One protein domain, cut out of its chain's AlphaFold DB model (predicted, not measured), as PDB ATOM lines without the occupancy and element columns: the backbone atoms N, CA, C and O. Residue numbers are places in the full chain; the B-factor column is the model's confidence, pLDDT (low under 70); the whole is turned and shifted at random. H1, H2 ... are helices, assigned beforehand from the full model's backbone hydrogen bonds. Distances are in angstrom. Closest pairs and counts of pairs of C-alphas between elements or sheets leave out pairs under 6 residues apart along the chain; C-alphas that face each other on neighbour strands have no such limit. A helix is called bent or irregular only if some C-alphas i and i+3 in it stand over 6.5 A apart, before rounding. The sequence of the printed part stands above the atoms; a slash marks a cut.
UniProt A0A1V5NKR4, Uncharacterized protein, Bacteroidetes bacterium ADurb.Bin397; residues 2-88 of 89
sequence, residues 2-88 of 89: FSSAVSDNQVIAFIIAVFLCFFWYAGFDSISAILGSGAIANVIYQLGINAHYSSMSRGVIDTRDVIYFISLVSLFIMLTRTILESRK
ATOM      1  N   PHE A   2     -37.152 -20.000  13.799       87.50
ATOM      2  CA  PHE A   2     -35.799 -19.590  13.401       87.50
ATOM      3  C   PHE A   2     -34.950 -20.699  12.751       87.50
ATOM      4  O   PHE A   2     -34.528 -20.542  11.612       87.50
ATOM      5  N   SER A   3     -34.775 -21.853  13.405       85.56
ATOM      6  CA  SER A   3     -33.911 -22.931  12.889       85.56
ATOM      7  C   SER A   3     -34.330 -23.470  11.516       85.56
ATOM      8  O   SER A   3     -33.478 -23.839  10.715       85.56
ATOM      9  N   SER A   4     -35.634 -23.476  11.225       87.38
ATOM     10  CA  SER A   4     -36.170 -23.894   9.923       87.38
ATOM     11  C   SER A   4     -36.027 -22.819   8.848       87.38
ATOM     12  O   SER A   4     -36.059 -23.152   7.673       87.38
ATOM     13  N   ALA A   5     -35.905 -21.544   9.223       84.94
ATOM     14  CA  ALA A   5     -35.621 -20.473   8.271       84.94
ATOM     15  C   ALA A   5     -34.129 -20.429   7.901       84.94
ATOM     16  O   ALA A   5     -33.779 -20.051   6.787       84.94
ATOM     17  N   VAL A   6     -33.248 -20.829   8.829       86.62
ATOM     18  CA  VAL A   6     -31.793 -20.875   8.616       86.62
ATOM     19  C   VAL A   6     -31.395 -21.979   7.629       86.62
ATOM     20  O   VAL A   6     -30.535 -21.749   6.783       86.62
ATOM     21  N   SER A   7     -31.994 -23.170   7.727       86.38
ATOM     22  CA  SER A   7     -31.584 -24.343   6.944       86.38
ATOM     23  C   SER A   7     -32.718 -24.915   6.100       86.38
ATOM     24  O   SER A   7     -33.811 -25.141   6.608       86.38
ATOM     25  N   ASP A   8     -32.417 -25.229   4.837       84.81
ATOM     26  CA  ASP A   8     -33.339 -25.912   3.918       84.81
ATOM     27  C   ASP A   8     -33.466 -27.418   4.202       84.81
ATOM     28  O   ASP A   8     -34.418 -28.061   3.763       84.81
ATOM     29  N   ASN A   9     -32.519 -28.003   4.946       91.62
ATOM     30  CA  ASN A   9     -32.554 -29.416   5.310       91.62
ATOM     31  C   ASN A   9     -33.239 -29.603   6.671       91.62
ATOM     32  O   ASN A   9     -32.745 -29.145   7.704       91.62
ATOM     33  N   GLN A  10     -34.338 -30.356   6.677       87.00
ATOM     34  CA  GLN A  10     -35.165 -30.608   7.857       87.00
ATOM     35  C   GLN A  10     -34.393 -31.262   9.019       87.00
ATOM     36  O   GLN A  10     -34.645 -30.937  10.180       87.00
ATOM     37  N   VAL A  11     -33.408 -32.122   8.725       93.00
ATOM     38  CA  VAL A  11     -32.553 -32.758   9.744       93.00
ATOM     39  C   VAL A  11     -31.630 -31.728  10.394       93.00
ATOM     40  O   VAL A  11     -31.512 -31.679  11.617       93.00
ATOM     41  N   ILE A  12     -31.011 -30.857   9.594       91.56
ATOM     42  CA  ILE A  12     -30.116 -29.807  10.099       91.56
ATOM     43  C   ILE A  12     -30.915 -28.785  10.917       91.56
ATOM     44  O   ILE A  12     -30.508 -28.421  12.021       91.56
ATOM     45  N   ALA A  13     -32.091 -28.380  10.427       91.25
ATOM     46  CA  ALA A  13     -33.001 -27.496  11.150       91.25
ATOM     47  C   ALA A  13     -33.404 -28.071  12.519       91.25
ATOM     48  O   ALA A  13     -33.455 -27.332  13.507       91.25
ATOM     49  N   PHE A  14     -33.652 -29.382  12.597       91.88
ATOM     50  CA  PHE A  14     -33.956 -30.068  13.850       91.88
ATOM     51  C   PHE A  14     -32.774 -30.045  14.827       91.88
ATOM     52  O   PHE A  14     -32.953 -29.657  15.982       91.88
ATOM     53  N   ILE A  15     -31.563 -30.382  14.371       94.12
ATOM     54  CA  ILE A  15     -30.357 -30.373  15.218       94.12
ATOM     55  C   ILE A  15     -30.112 -28.973  15.794       94.12
ATOM     56  O   ILE A  15     -29.896 -28.830  16.997       94.12
ATOM     57  N   ILE A  16     -30.216 -27.931  14.962       92.12
ATOM     58  CA  ILE A  16     -30.066 -26.537  15.403       92.12
ATOM     59  C   ILE A  16     -31.147 -26.176  16.429       92.12
ATOM     60  O   ILE A  16     -30.850 -25.530  17.430       92.12
ATOM     61  N   ALA A  17     -32.401 -26.582  16.207       91.81
ATOM     62  CA  ALA A  17     -33.485 -26.327  17.153       91.81
ATOM     63  C   ALA A  17     -33.223 -26.976  18.520       91.81
ATOM     64  O   ALA A  17     -33.299 -26.287  19.533       91.81
ATOM     65  N   VAL A  18     -32.865 -28.262  18.552       92.50
ATOM     66  CA  VAL A  18     -32.570 -28.976  19.805       92.50
ATOM     67  C   VAL A  18     -31.380 -28.347  20.524       92.50
ATOM     68  O   VAL A  18     -31.456 -28.104  21.728       92.50
ATOM     69  N   PHE A  19     -30.311 -28.025  19.792       93.31
ATOM     70  CA  PHE A  19     -29.136 -27.372  20.359       93.31
ATOM     71  C   PHE A  19     -29.473 -26.006  20.969       93.31
ATOM     72  O   PHE A  19     -29.087 -25.733  22.102       93.31
ATOM     73  N   LEU A  20     -30.237 -25.165  20.263       91.38
ATOM     74  CA  LEU A  20     -30.655 -23.856  20.773       91.38
ATOM     75  C   LEU A  20     -31.550 -23.975  22.008       91.38
ATOM     76  O   LEU A  20     -31.364 -23.219  22.959       91.38
ATOM     77  N   CYS A  21     -32.491 -24.924  22.015       90.62
ATOM     78  CA  CYS A  21     -33.336 -25.193  23.177       90.62
ATOM     79  C   CYS A  21     -32.495 -25.612  24.387       90.62
ATOM     80  O   CYS A  21     -32.673 -25.073  25.478       90.62
ATOM     81  N   PHE A  22     -31.554 -26.539  24.193       90.12
ATOM     82  CA  PHE A  22     -30.657 -26.987  25.255       90.12
ATOM     83  C   PHE A  22     -29.771 -25.845  25.769       90.12
ATOM     84  O   PHE A  22     -29.662 -25.640  26.978       90.12
ATOM     85  N   PHE A  23     -29.191 -25.060  24.860       89.56
ATOM     86  CA  PHE A  23     -28.327 -23.933  25.196       89.56
ATOM     87  C   PHE A  23     -29.058 -22.867  26.021       89.56
ATOM     88  O   PHE A  23     -28.562 -22.449  27.065       89.56
ATOM     89  N   TRP A  24     -30.255 -22.455  25.607       87.06
ATOM     90  CA  TRP A  24     -31.022 -21.447  26.342       87.06
ATOM     91  C   TRP A  24     -31.556 -21.948  27.689       87.06
ATOM     92  O   TRP A  24     -31.682 -21.160  28.625       87.06
ATOM     93  N   TYR A  25     -31.851 -23.246  27.803       85.50
ATOM     94  CA  TYR A  25     -32.350 -23.832  29.043       85.50
ATOM     95  C   TYR A  25     -31.244 -24.079  30.080       85.50
ATOM     96  O   TYR A  25     -31.394 -23.677  31.231       85.50
ATOM     97  N   ALA A  26     -30.143 -24.726  29.682       84.44
ATOM     98  CA  ALA A  26     -29.099 -25.211  30.594       84.44
ATOM     99  C   ALA A  26     -27.728 -24.540  30.400       84.44
ATOM    100  O   ALA A  26     -26.875 -24.617  31.285       84.44
ATOM    101  N   GLY A  27     -27.488 -23.887  29.259       85.50
ATOM    102  CA  GLY A  27     -26.194 -23.279  28.940       85.50
ATOM    103  C   GLY A  27     -25.846 -22.126  29.877       85.50
ATOM    104  O   GLY A  27     -24.764 -22.117  30.456       85.50
ATOM    105  N   PHE A  28     -26.777 -21.196  30.093       85.44
ATOM    106  CA  PHE A  28     -26.567 -20.064  31.005       85.44
ATOM    107  C   PHE A  28     -26.389 -20.499  32.463       85.44
ATOM    108  O   PHE A  28     -25.512 -19.980  33.152       85.44
ATOM    109  N   ASP A  29     -27.152 -21.501  32.906       84.12
ATOM    110  CA  ASP A  29     -27.030 -22.069  34.252       84.12
ATOM    111  C   ASP A  29     -25.642 -22.698  34.459       84.12
ATOM    112  O   ASP A  29     -24.916 -22.334  35.385       84.12
ATOM    113  N   SER A  30     -25.200 -23.519  33.501       84.81
ATOM    114  CA  SER A  30     -23.876 -24.153  33.522       84.81
ATOM    115  C   SER A  30     -22.734 -23.129  33.512       84.81
ATOM    116  O   SER A  30     -21.762 -23.278  34.250       84.81
ATOM    117  N   ILE A  31     -22.844 -22.067  32.705       84.00
ATOM    118  CA  ILE A  31     -21.837 -20.997  32.648       84.00
ATOM    119  C   ILE A  31     -21.790 -20.240  33.981       84.00
ATOM    120  O   ILE A  31     -20.701 -19.976  34.492       84.00
ATOM    121  N   SER A  32     -22.948 -19.933  34.576       83.56
ATOM    122  CA  SER A  32     -23.012 -19.259  35.878       83.56
ATOM    123  C   SER A  32     -22.374 -20.092  36.995       83.56
ATOM    124  O   SER A  32     -21.626 -19.550  37.807       83.56
ATOM    125  N   ALA A  33     -22.572 -21.416  36.975       82.62
ATOM    126  CA  ALA A  33     -21.986 -22.337  37.943       82.62
ATOM    127  C   ALA A  33     -20.451 -22.388  37.853       82.62
ATOM    128  O   ALA A  33     -19.779 -22.452  38.881       82.62
ATOM    129  N   ILE A  34     -19.887 -22.309  36.642       82.81
ATOM    130  CA  ILE A  34     -18.430 -22.283  36.424       82.81
ATOM    131  C   ILE A  34     -17.815 -20.960  36.909       82.81
ATOM    132  O   ILE A  34     -16.716 -20.957  37.460       82.81
ATOM    133  N   LEU A  35     -18.515 -19.837  36.723       81.19
ATOM    134  CA  LEU A  35     -18.072 -18.513  37.180       81.19
ATOM    135  C   LEU A  35     -18.155 -18.337  38.705       81.19
ATOM    136  O   LEU A  35     -17.529 -17.424  39.246       81.19
ATOM    137  N   GLY A  36     -18.899 -19.201  39.403       78.06
ATOM    138  CA  GLY A  36     -19.007 -19.195  40.858       78.06
ATOM    139  C   GLY A  36     -19.755 -17.968  41.383       78.06
ATOM    140  O   GLY A  36     -20.891 -17.705  40.995       78.06
ATOM    141  N   SER A  37     -19.137 -17.213  42.296       71.50
ATOM    142  CA  SER A  37     -19.752 -16.045  42.940       71.50
ATOM    143  C   SER A  37     -19.181 -14.726  42.415       71.50
ATOM    144  O   SER A  37     -17.997 -14.437  42.588       71.50
ATOM    145  N   GLY A  38     -20.035 -13.882  41.838       80.12
ATOM    146  CA  GLY A  38     -19.678 -12.530  41.413       80.12
ATOM    147  C   GLY A  38     -20.842 -11.826  40.723       80.12
ATOM    148  O   GLY A  38     -21.812 -12.466  40.315       80.12
ATOM    149  N   ALA A  39     -20.745 -10.505  40.553       79.69
ATOM    150  CA  ALA A  39     -21.776  -9.727  39.859       79.69
ATOM    151  C   ALA A  39     -22.044 -10.260  38.437       79.69
ATOM    152  O   ALA A  39     -23.188 -10.333  38.002       79.69
ATOM    153  N   ILE A  40     -20.988 -10.711  37.754       78.88
ATOM    154  CA  ILE A  40     -21.051 -11.286  36.404       78.88
ATOM    155  C   ILE A  40     -21.792 -12.633  36.412       78.88
ATOM    156  O   ILE A  40     -22.639 -12.868  35.552       78.88
ATOM    157  N   ALA A  41     -21.532 -13.488  37.408       79.62
ATOM    158  CA  ALA A  41     -22.219 -14.771  37.558       79.62
ATOM    159  C   ALA A  41     -23.724 -14.578  37.809       79.62
ATOM    160  O   ALA A  41     -24.535 -15.250  37.181       79.62
ATOM    161  N   ASN A  42     -24.102 -13.596  38.638       79.19
ATOM    162  CA  ASN A  42     -25.508 -13.264  38.887       79.19
ATOM    163  C   ASN A  42     -26.228 -12.738  37.638       79.19
ATOM    164  O   ASN A  42     -27.376 -13.107  37.407       79.19
ATOM    165  N   VAL A  43     -25.573 -11.902  36.825       80.44
ATOM    166  CA  VAL A  43     -26.158 -11.423  35.561       80.44
ATOM    167  C   VAL A  43     -26.389 -12.590  34.602       80.44
ATOM    168  O   VAL A  43     -27.454 -12.688  34.002       80.44
ATOM    169  N   ILE A  44     -25.428 -13.507  34.487       80.62
ATOM    170  CA  ILE A  44     -25.552 -14.681  33.611       80.62
ATOM    171  C   ILE A  44     -26.621 -15.649  34.122       80.62
ATOM    172  O   ILE A  44     -27.398 -16.164  33.323       80.62
ATOM    173  N   TYR A  45     -26.706 -15.849  35.436       80.25
ATOM    174  CA  TYR A  45     -27.761 -16.648  36.052       80.25
ATOM    175  C   TYR A  45     -29.151 -16.063  35.765       80.25
ATOM    176  O   TYR A  45     -30.061 -16.789  35.369       80.25
ATOM    177  N   GLN A  46     -29.300 -14.738  35.875       79.50
ATOM    178  CA  GLN A  46     -30.535 -14.037  35.512       79.50
ATOM    179  C   GLN A  46     -30.832 -14.105  34.010       79.50
ATOM    180  O   GLN A  46     -31.987 -14.102  33.629       79.50
ATOM    181  N   LEU A  47     -29.832 -14.224  33.135       80.50
ATOM    182  CA  LEU A  47     -30.071 -14.437  31.703       80.50
ATOM    183  C   LEU A  47     -30.546 -15.858  31.366       80.50
ATOM    184  O   LEU A  47     -30.925 -16.098  30.222       80.50
ATOM    185  N   GLY A  48     -30.528 -16.797  32.314       82.88
ATOM    186  CA  GLY A  48     -30.971 -18.170  32.102       82.88
ATOM    187  C   GLY A  48     -32.489 -18.336  32.174       82.88
ATOM    188  O   GLY A  48     -33.139 -17.883  33.116       82.88
ATOM    189  N   ILE A  49     -33.057 -19.092  31.225       81.94
ATOM    190  CA  ILE A  49     -34.492 -19.429  31.224       81.94
ATOM    191  C   ILE A  49     -34.892 -20.155  32.513       81.94
ATOM    192  O   ILE A  49     -35.982 -19.925  33.031       81.94
ATOM    193  N   ASN A  50     -34.026 -21.027  33.038       81.94
ATOM    194  CA  ASN A  50     -34.341 -21.845  34.207       81.94
ATOM    195  C   ASN A  50     -34.624 -21.005  35.466       81.94
ATOM    196  O   ASN A  50     -35.584 -21.288  36.181       81.94
ATOM    197  N   ALA A  51     -33.855 -19.935  35.698       79.81
ATOM    198  CA  ALA A  51     -34.020 -19.060  36.858       79.81
ATOM    199  C   ALA A  51     -35.378 -18.333  36.841       79.81
ATOM    200  O   ALA A  51     -36.122 -18.356  37.828       79.81
ATOM    201  N   HIS A  52     -35.738 -17.759  35.689       83.25
ATOM    202  CA  HIS A  52     -37.044 -17.133  35.471       83.25
ATOM    203  C   HIS A  52     -38.186 -18.158  35.541       83.25
ATOM    204  O   HIS A  52     -39.202 -17.929  36.196       83.25
ATOM    205  N   TYR A  53     -38.001 -19.338  34.946       81.62
ATOM    206  CA  TYR A  53     -38.992 -20.413  34.973       81.62
ATOM    207  C   TYR A  53     -39.240 -20.957  36.389       81.62
ATOM    208  O   TYR A  53     -40.379 -21.230  36.758       81.62
ATOM    209  N   SER A  54     -38.197 -21.078  37.215       81.06
ATOM    210  CA  SER A  54     -38.301 -21.525  38.610       81.06
ATOM    211  C   SER A  54     -39.082 -20.541  39.488       81.06
ATOM    212  O   SER A  54     -39.804 -20.961  40.397       81.06
ATOM    213  N   SER A  55     -38.955 -19.239  39.223       79.62
ATOM    214  CA  SER A  55     -39.719 -18.190  39.915       79.62
ATOM    215  C   SER A  55     -41.191 -18.227  39.498       79.62
ATOM    216  O   SER A  55     -42.079 -18.305  40.351       79.62
ATOM    217  N   MET A  56     -41.441 -18.340  38.191       81.88
ATOM    218  CA  MET A  56     -42.786 -18.436  37.622       81.88
ATOM    219  C   MET A  56     -43.533 -19.708  38.064       81.88
ATOM    220  O   MET A  56     -44.710 -19.651  38.412       81.88
ATOM    221  N   SER A  57     -42.841 -20.854  38.119       79.38
ATOM    222  CA  SER A  57     -43.384 -22.151  38.562       79.38
ATOM    223  C   SER A  57     -43.785 -22.155  40.043       79.38
ATOM    224  O   SER A  57     -44.715 -22.853  40.445       79.38
ATOM    225  N   ARG A  58     -43.148 -21.308  40.864       81.88
ATOM    226  CA  ARG A  58     -43.534 -21.080  42.267       81.88
ATOM    227  C   ARG A  58     -44.777 -20.193  42.425       81.88
ATOM    228  O   ARG A  58     -45.150 -19.874  43.549       81.88
ATOM    229  N   GLY A  59     -45.421 -19.804  41.323       76.06
ATOM    230  CA  GLY A  59     -46.618 -18.963  41.318       76.06
ATOM    231  C   GLY A  59     -46.331 -17.472  41.496       76.06
ATOM    232  O   GLY A  59     -47.267 -16.681  41.585       76.06
ATOM    233  N   VAL A  60     -45.056 -17.072  41.522       76.81
ATOM    234  CA  VAL A  60     -44.643 -15.668  41.563       76.81
ATOM    235  C   VAL A  60     -44.349 -15.241  40.132       76.81
ATOM    236  O   VAL A  60     -43.242 -15.413  39.634       76.81
ATOM    237  N   ILE A  61     -45.373 -14.739  39.442       73.94
ATOM    238  CA  ILE A  61     -45.208 -14.171  38.103       73.94
ATOM    239  C   ILE A  61     -44.808 -12.709  38.274       73.94
ATOM    240  O   ILE A  61     -45.660 -11.841  38.462       73.94
ATOM    241  N   ASP A  62     -43.506 -12.445  38.243       81.81
ATOM    242  CA  ASP A  62     -42.980 -11.086  38.279       81.81
ATOM    243  C   ASP A  62     -43.001 -10.484  36.860       81.81
ATOM    244  O   ASP A  62     -42.826 -11.188  35.859       81.81
ATOM    245  N   THR A  63     -43.187  -9.167  36.727       82.81
ATOM    246  CA  THR A  63     -43.218  -8.516  35.395       82.81
ATOM    247  C   THR A  63     -41.897  -8.679  34.642       82.81
ATOM    248  O   THR A  63     -41.886  -8.732  33.413       82.81
ATOM    249  N   ARG A  64     -40.787  -8.821  35.375       80.88
ATOM    250  CA  ARG A  64     -39.444  -9.079  34.836       80.88
ATOM    251  C   ARG A  64     -39.362 -10.396  34.069       80.88
ATOM    252  O   ARG A  64     -38.805 -10.408  32.974       80.88
ATOM    253  N   ASP A  65     -39.958 -11.463  34.597       84.31
ATOM    254  CA  ASP A  65     -39.945 -12.787  33.965       84.31
ATOM    255  C   ASP A  65     -40.742 -12.756  32.655       84.31
ATOM    256  O   ASP A  65     -40.294 -13.241  31.616       84.31
ATOM    257  N   VAL A  66     -41.909 -12.103  32.679       84.50
ATOM    258  CA  VAL A  66     -42.775 -11.949  31.502       84.50
ATOM    259  C   VAL A  66     -42.084 -11.129  30.411       84.50
ATOM    260  O   VAL A  66     -42.070 -11.538  29.249       84.50
ATOM    261  N   ILE A  67     -41.474  -9.994  30.770       88.31
ATOM    262  CA  ILE A  67     -40.729  -9.150  29.826       88.31
ATOM    263  C   ILE A  67     -39.548  -9.921  29.232       88.31
ATOM    264  O   ILE A  67     -39.331  -9.852  28.022       88.31
ATOM    265  N   TYR A  68     -38.823 -10.694  30.046       88.88
ATOM    266  CA  TYR A  68     -37.732 -11.540  29.574       88.88
ATOM    267  C   TYR A  68     -38.217 -12.528  28.500       88.88
ATOM    268  O   TYR A  68     -37.696 -12.511  27.382       88.88
ATOM    269  N   PHE A  69     -39.274 -13.306  28.761       86.94
ATOM    270  CA  PHE A  69     -39.794 -14.262  27.774       86.94
ATOM    271  C   PHE A  69     -40.319 -13.580  26.506       86.94
ATOM    272  O   PHE A  69     -40.026 -14.040  25.401       86.94
ATOM    273  N   ILE A  70     -41.042 -12.465  26.635       90.69
ATOM    274  CA  ILE A  70     -41.533 -11.702  25.477       90.69
ATOM    275  C   ILE A  70     -40.366 -11.171  24.640       90.69
ATOM    276  O   ILE A  70     -40.408 -11.257  23.409       90.69
ATOM    277  N   SER A  71     -39.317 -10.649  25.279       91.25
ATOM    278  CA  SER A  71     -38.133 -10.151  24.577       91.25
ATOM    279  C   SER A  71     -37.407 -11.271  23.830       91.25
ATOM    280  O   SER A  71     -37.073 -11.105  22.657       91.25
ATOM    281  N   LEU A  72     -37.264 -12.444  24.454       89.56
ATOM    282  CA  LEU A  72     -36.626 -13.608  23.850       89.56
ATOM    283  C   LEU A  72     -37.419 -14.121  22.639       89.56
ATOM    284  O   LEU A  72     -36.851 -14.366  21.572       89.56
ATOM    285  N   VAL A  73     -38.743 -14.231  22.773       90.94
ATOM    286  CA  VAL A  73     -39.641 -14.619  21.674       90.94
ATOM    287  C   VAL A  73     -39.550 -13.617  20.525       90.94
ATOM    288  O   VAL A  73     -39.373 -14.013  19.371       90.94
ATOM    289  N   SER A  74     -39.618 -12.321  20.835       92.62
ATOM    290  CA  SER A  74     -39.537 -11.247  19.840       92.62
ATOM    291  C   SER A  74     -38.202 -11.262  19.099       92.62
ATOM    292  O   SER A  74     -38.190 -11.121  17.878       92.62
ATOM    293  N   LEU A  75     -37.090 -11.516  19.799       92.56
ATOM    294  CA  LEU A  75     -35.759 -11.655  19.206       92.56
ATOM    295  C   LEU A  75     -35.715 -12.795  18.182       92.56
ATOM    296  O   LEU A  75     -35.306 -12.579  17.042       92.56
ATOM    297  N   PHE A  76     -36.194 -13.991  18.534       91.06
ATOM    298  CA  PHE A  76     -36.210 -15.119  17.597       91.06
ATOM    299  C   PHE A  76     -37.155 -14.902  16.411       91.06
ATOM    300  O   PHE A  76     -36.844 -15.325  15.294       91.06
ATOM    301  N   ILE A  77     -38.294 -14.237  16.617       90.31
ATOM    302  CA  ILE A  77     -39.206 -13.859  15.529       90.31
ATOM    303  C   ILE A  77     -38.528 -12.860  14.593       90.31
ATOM    304  O   ILE A  77     -38.562 -13.046  13.377       90.31
ATOM    305  N   MET A  78     -37.872 -11.837  15.141       91.62
ATOM    306  CA  MET A  78     -37.190 -10.818  14.353       91.62
ATOM    307  C   MET A  78     -36.038 -11.423  13.544       91.62
ATOM    308  O   MET A  78     -35.953 -11.184  12.346       91.62
ATOM    309  N   LEU A  79     -35.232 -12.301  14.150       90.19
ATOM    310  CA  LEU A  79     -34.194 -13.057  13.445       90.19
ATOM    311  C   LEU A  79     -34.768 -13.931  12.322       90.19
ATOM    312  O   LEU A  79     -34.220 -13.969  11.222       90.19
ATOM    313  N   THR A  80     -35.890 -14.611  12.578       90.31
ATOM    314  CA  THR A  80     -36.585 -15.405  11.552       90.31
ATOM    315  C   THR A  80     -37.009 -14.513  10.384       90.31
ATOM    316  O   THR A  80     -36.789 -14.867   9.227       90.31
ATOM    317  N   ARG A  81     -37.577 -13.337  10.676       90.00
ATOM    318  CA  ARG A  81     -37.997 -12.364   9.666       90.00
ATOM    319  C   ARG A  81     -36.816 -11.863   8.835       90.00
ATOM    320  O   ARG A  81     -36.914 -11.889   7.614       90.00
ATOM    321  N   THR A  82     -35.709 -11.472   9.465       90.62
ATOM    322  CA  THR A  82     -34.508 -10.985   8.766       90.62
ATOM    323  C   THR A  82     -33.965 -12.023   7.784       90.62
ATOM    324  O   THR A  82     -33.622 -11.684   6.655       90.62
ATOM    325  N   ILE A  83     -33.936 -13.301   8.171       88.38
ATOM    326  CA  ILE A  83     -33.485 -14.383   7.283       88.38
ATOM    327  C   ILE A  83     -34.434 -14.558   6.093       88.38
ATOM    328  O   ILE A  83     -33.986 -14.705   4.957       88.38
ATOM    329  N   LEU A  84     -35.745 -14.522   6.338       87.38
ATOM    330  CA  LEU A  84     -36.744 -14.646   5.275       87.38
ATOM    331  C   LEU A  84     -36.717 -13.455   4.307       87.38
ATOM    332  O   LEU A  84     -36.904 -13.647   3.109       87.38
ATOM    333  N   GLU A  85     -36.478 -12.239   4.802       88.31
ATOM    334  CA  GLU A  85     -36.314 -11.046   3.963       88.31
ATOM    335  C   GLU A  85     -35.014 -11.100   3.147       88.31
ATOM    336  O   GLU A  85     -35.038 -10.786   1.960       88.31
ATOM    337  N   SER A  86     -33.914 -11.586   3.729       82.56
ATOM    338  CA  SER A  86     -32.635 -11.756   3.026       82.56
ATOM    339  C   SER A  86     -32.685 -12.780   1.889       82.56
ATOM    340  O   SER A  86     -31.870 -12.687   0.980       82.56
ATOM    341  N   ARG A  87     -33.598 -13.759   1.927       71.12
ATOM    342  CA  ARG A  87     -33.789 -14.743   0.841       71.12
ATOM    343  C   ARG A  87     -34.672 -14.233  -0.303       71.12
ATOM    344  O   ARG A  87     -34.780 -14.908  -1.321       71.12
ATOM    345  N   LYS A  88     -35.358 -13.097  -0.123       60.00
ATOM    346  CA  LYS A  88     -36.209 -12.477  -1.155       60.00
ATOM    347  C   LYS A  88     -35.436 -11.551  -2.107       60.00
ATOM    348  O   LYS A  88     -36.065 -10.988  -3.000       60.00
TER     349      LYS A  88
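Overview. This is residues 2 to 88 of the 89 residues of an uncharacterized protein of Bacteroidetes bacterium ADurb.Bin397 (UniProt A0A1V5NKR4). Two long helical rails, the arm H2a and the helix H5, make the length of a long open frame and stay apart from each other. The short H1 fills the gap between them at one end; at the other end the arm H2b folds back with H3 as a hairpin, and H4 leads across to H5. The printed part has 87 residues with five named helices, H1 to H5 in chain order, no named strand, and the class all helix. The whole is loose, with a radius of gyration of the C-alphas of 15.4 A, and elongated, with spans of 45 by 28 by 22 A.

Along the chain. Begin with H2, residues 10 to 35, the longest helix by residues. By its hydrogen bonds it was assigned as one helix, but it is bent: C-alphas 25 and 28 are 7.2 A apart. Find C-alpha 10 at (-35.165, -30.608, 7.857); from there the arm H2a, residues 10 to 25, runs 22.4 A to C-alpha 25 at (-32.350, -23.832, 29.043). The arm H2b, residues 28 to 35, follows. Before them look for H1, residues 2 to 6; after them come H3, residues 39 to 46, and H4, residues 49 to 57. H5, residues 63 to 86, runs 34.2 A and ends with C-alpha 86 at (-32.635, -11.756, 3.026).

Arrangement. Start at H2, the hub, which touches three other helices. Its arms H2a and H2b stand at a steep tilt of 52 degrees. H2a, with residues 10 to 17 alone, touches H1; the closest C-alphas, of Ser 4 and Ala 13, are 5.0 A apart. H1 also touches H5, at residues 76 to 84 of H5 alone, with the closest C-alphas, of Phe 2 and Thr 80, 4.6 A apart. H2b and H3 form a hairpin and touch, opposite ways at a shallow tilt of 21 degrees; their closest C-alphas, of Ser 32 and Ala 41, are 4.9 A apart. H2a and H4 only just touch, with 3 pairs of C-alphas within 8 A, and only at their ends; the closest are those of Tyr 25 and Ile 49, 5.4 A apart. H4 and H5, also a hairpin, only just touch, with 3 pairs within 8 A; the closest C-alphas are those of His 52 and Asp 65, 5.4 A apart, and the tilt is a steep 44 degrees, opposite ways. H3 and H4 are close but not clearly touching, 6.8 A between the C-alphas of Tyr 45 and Ala 51, their closest. Among the pairs that are apart are H2a and H5, and H3 and H5. In H1, H2a, H2b, H3, H4 and H5 every O i to N i+4 pair is within hydrogen-bond range.

Size, cuts and confidence. Look at Ser 37 and Lys 88 for the two C-alphas farthest apart, 47.2 A. The printed part, residues 2 to 88, has no cut, and its four links between helices are tight. The mean pLDDT of the printed part of this model is 85.0, and residue 88 alone is under 70.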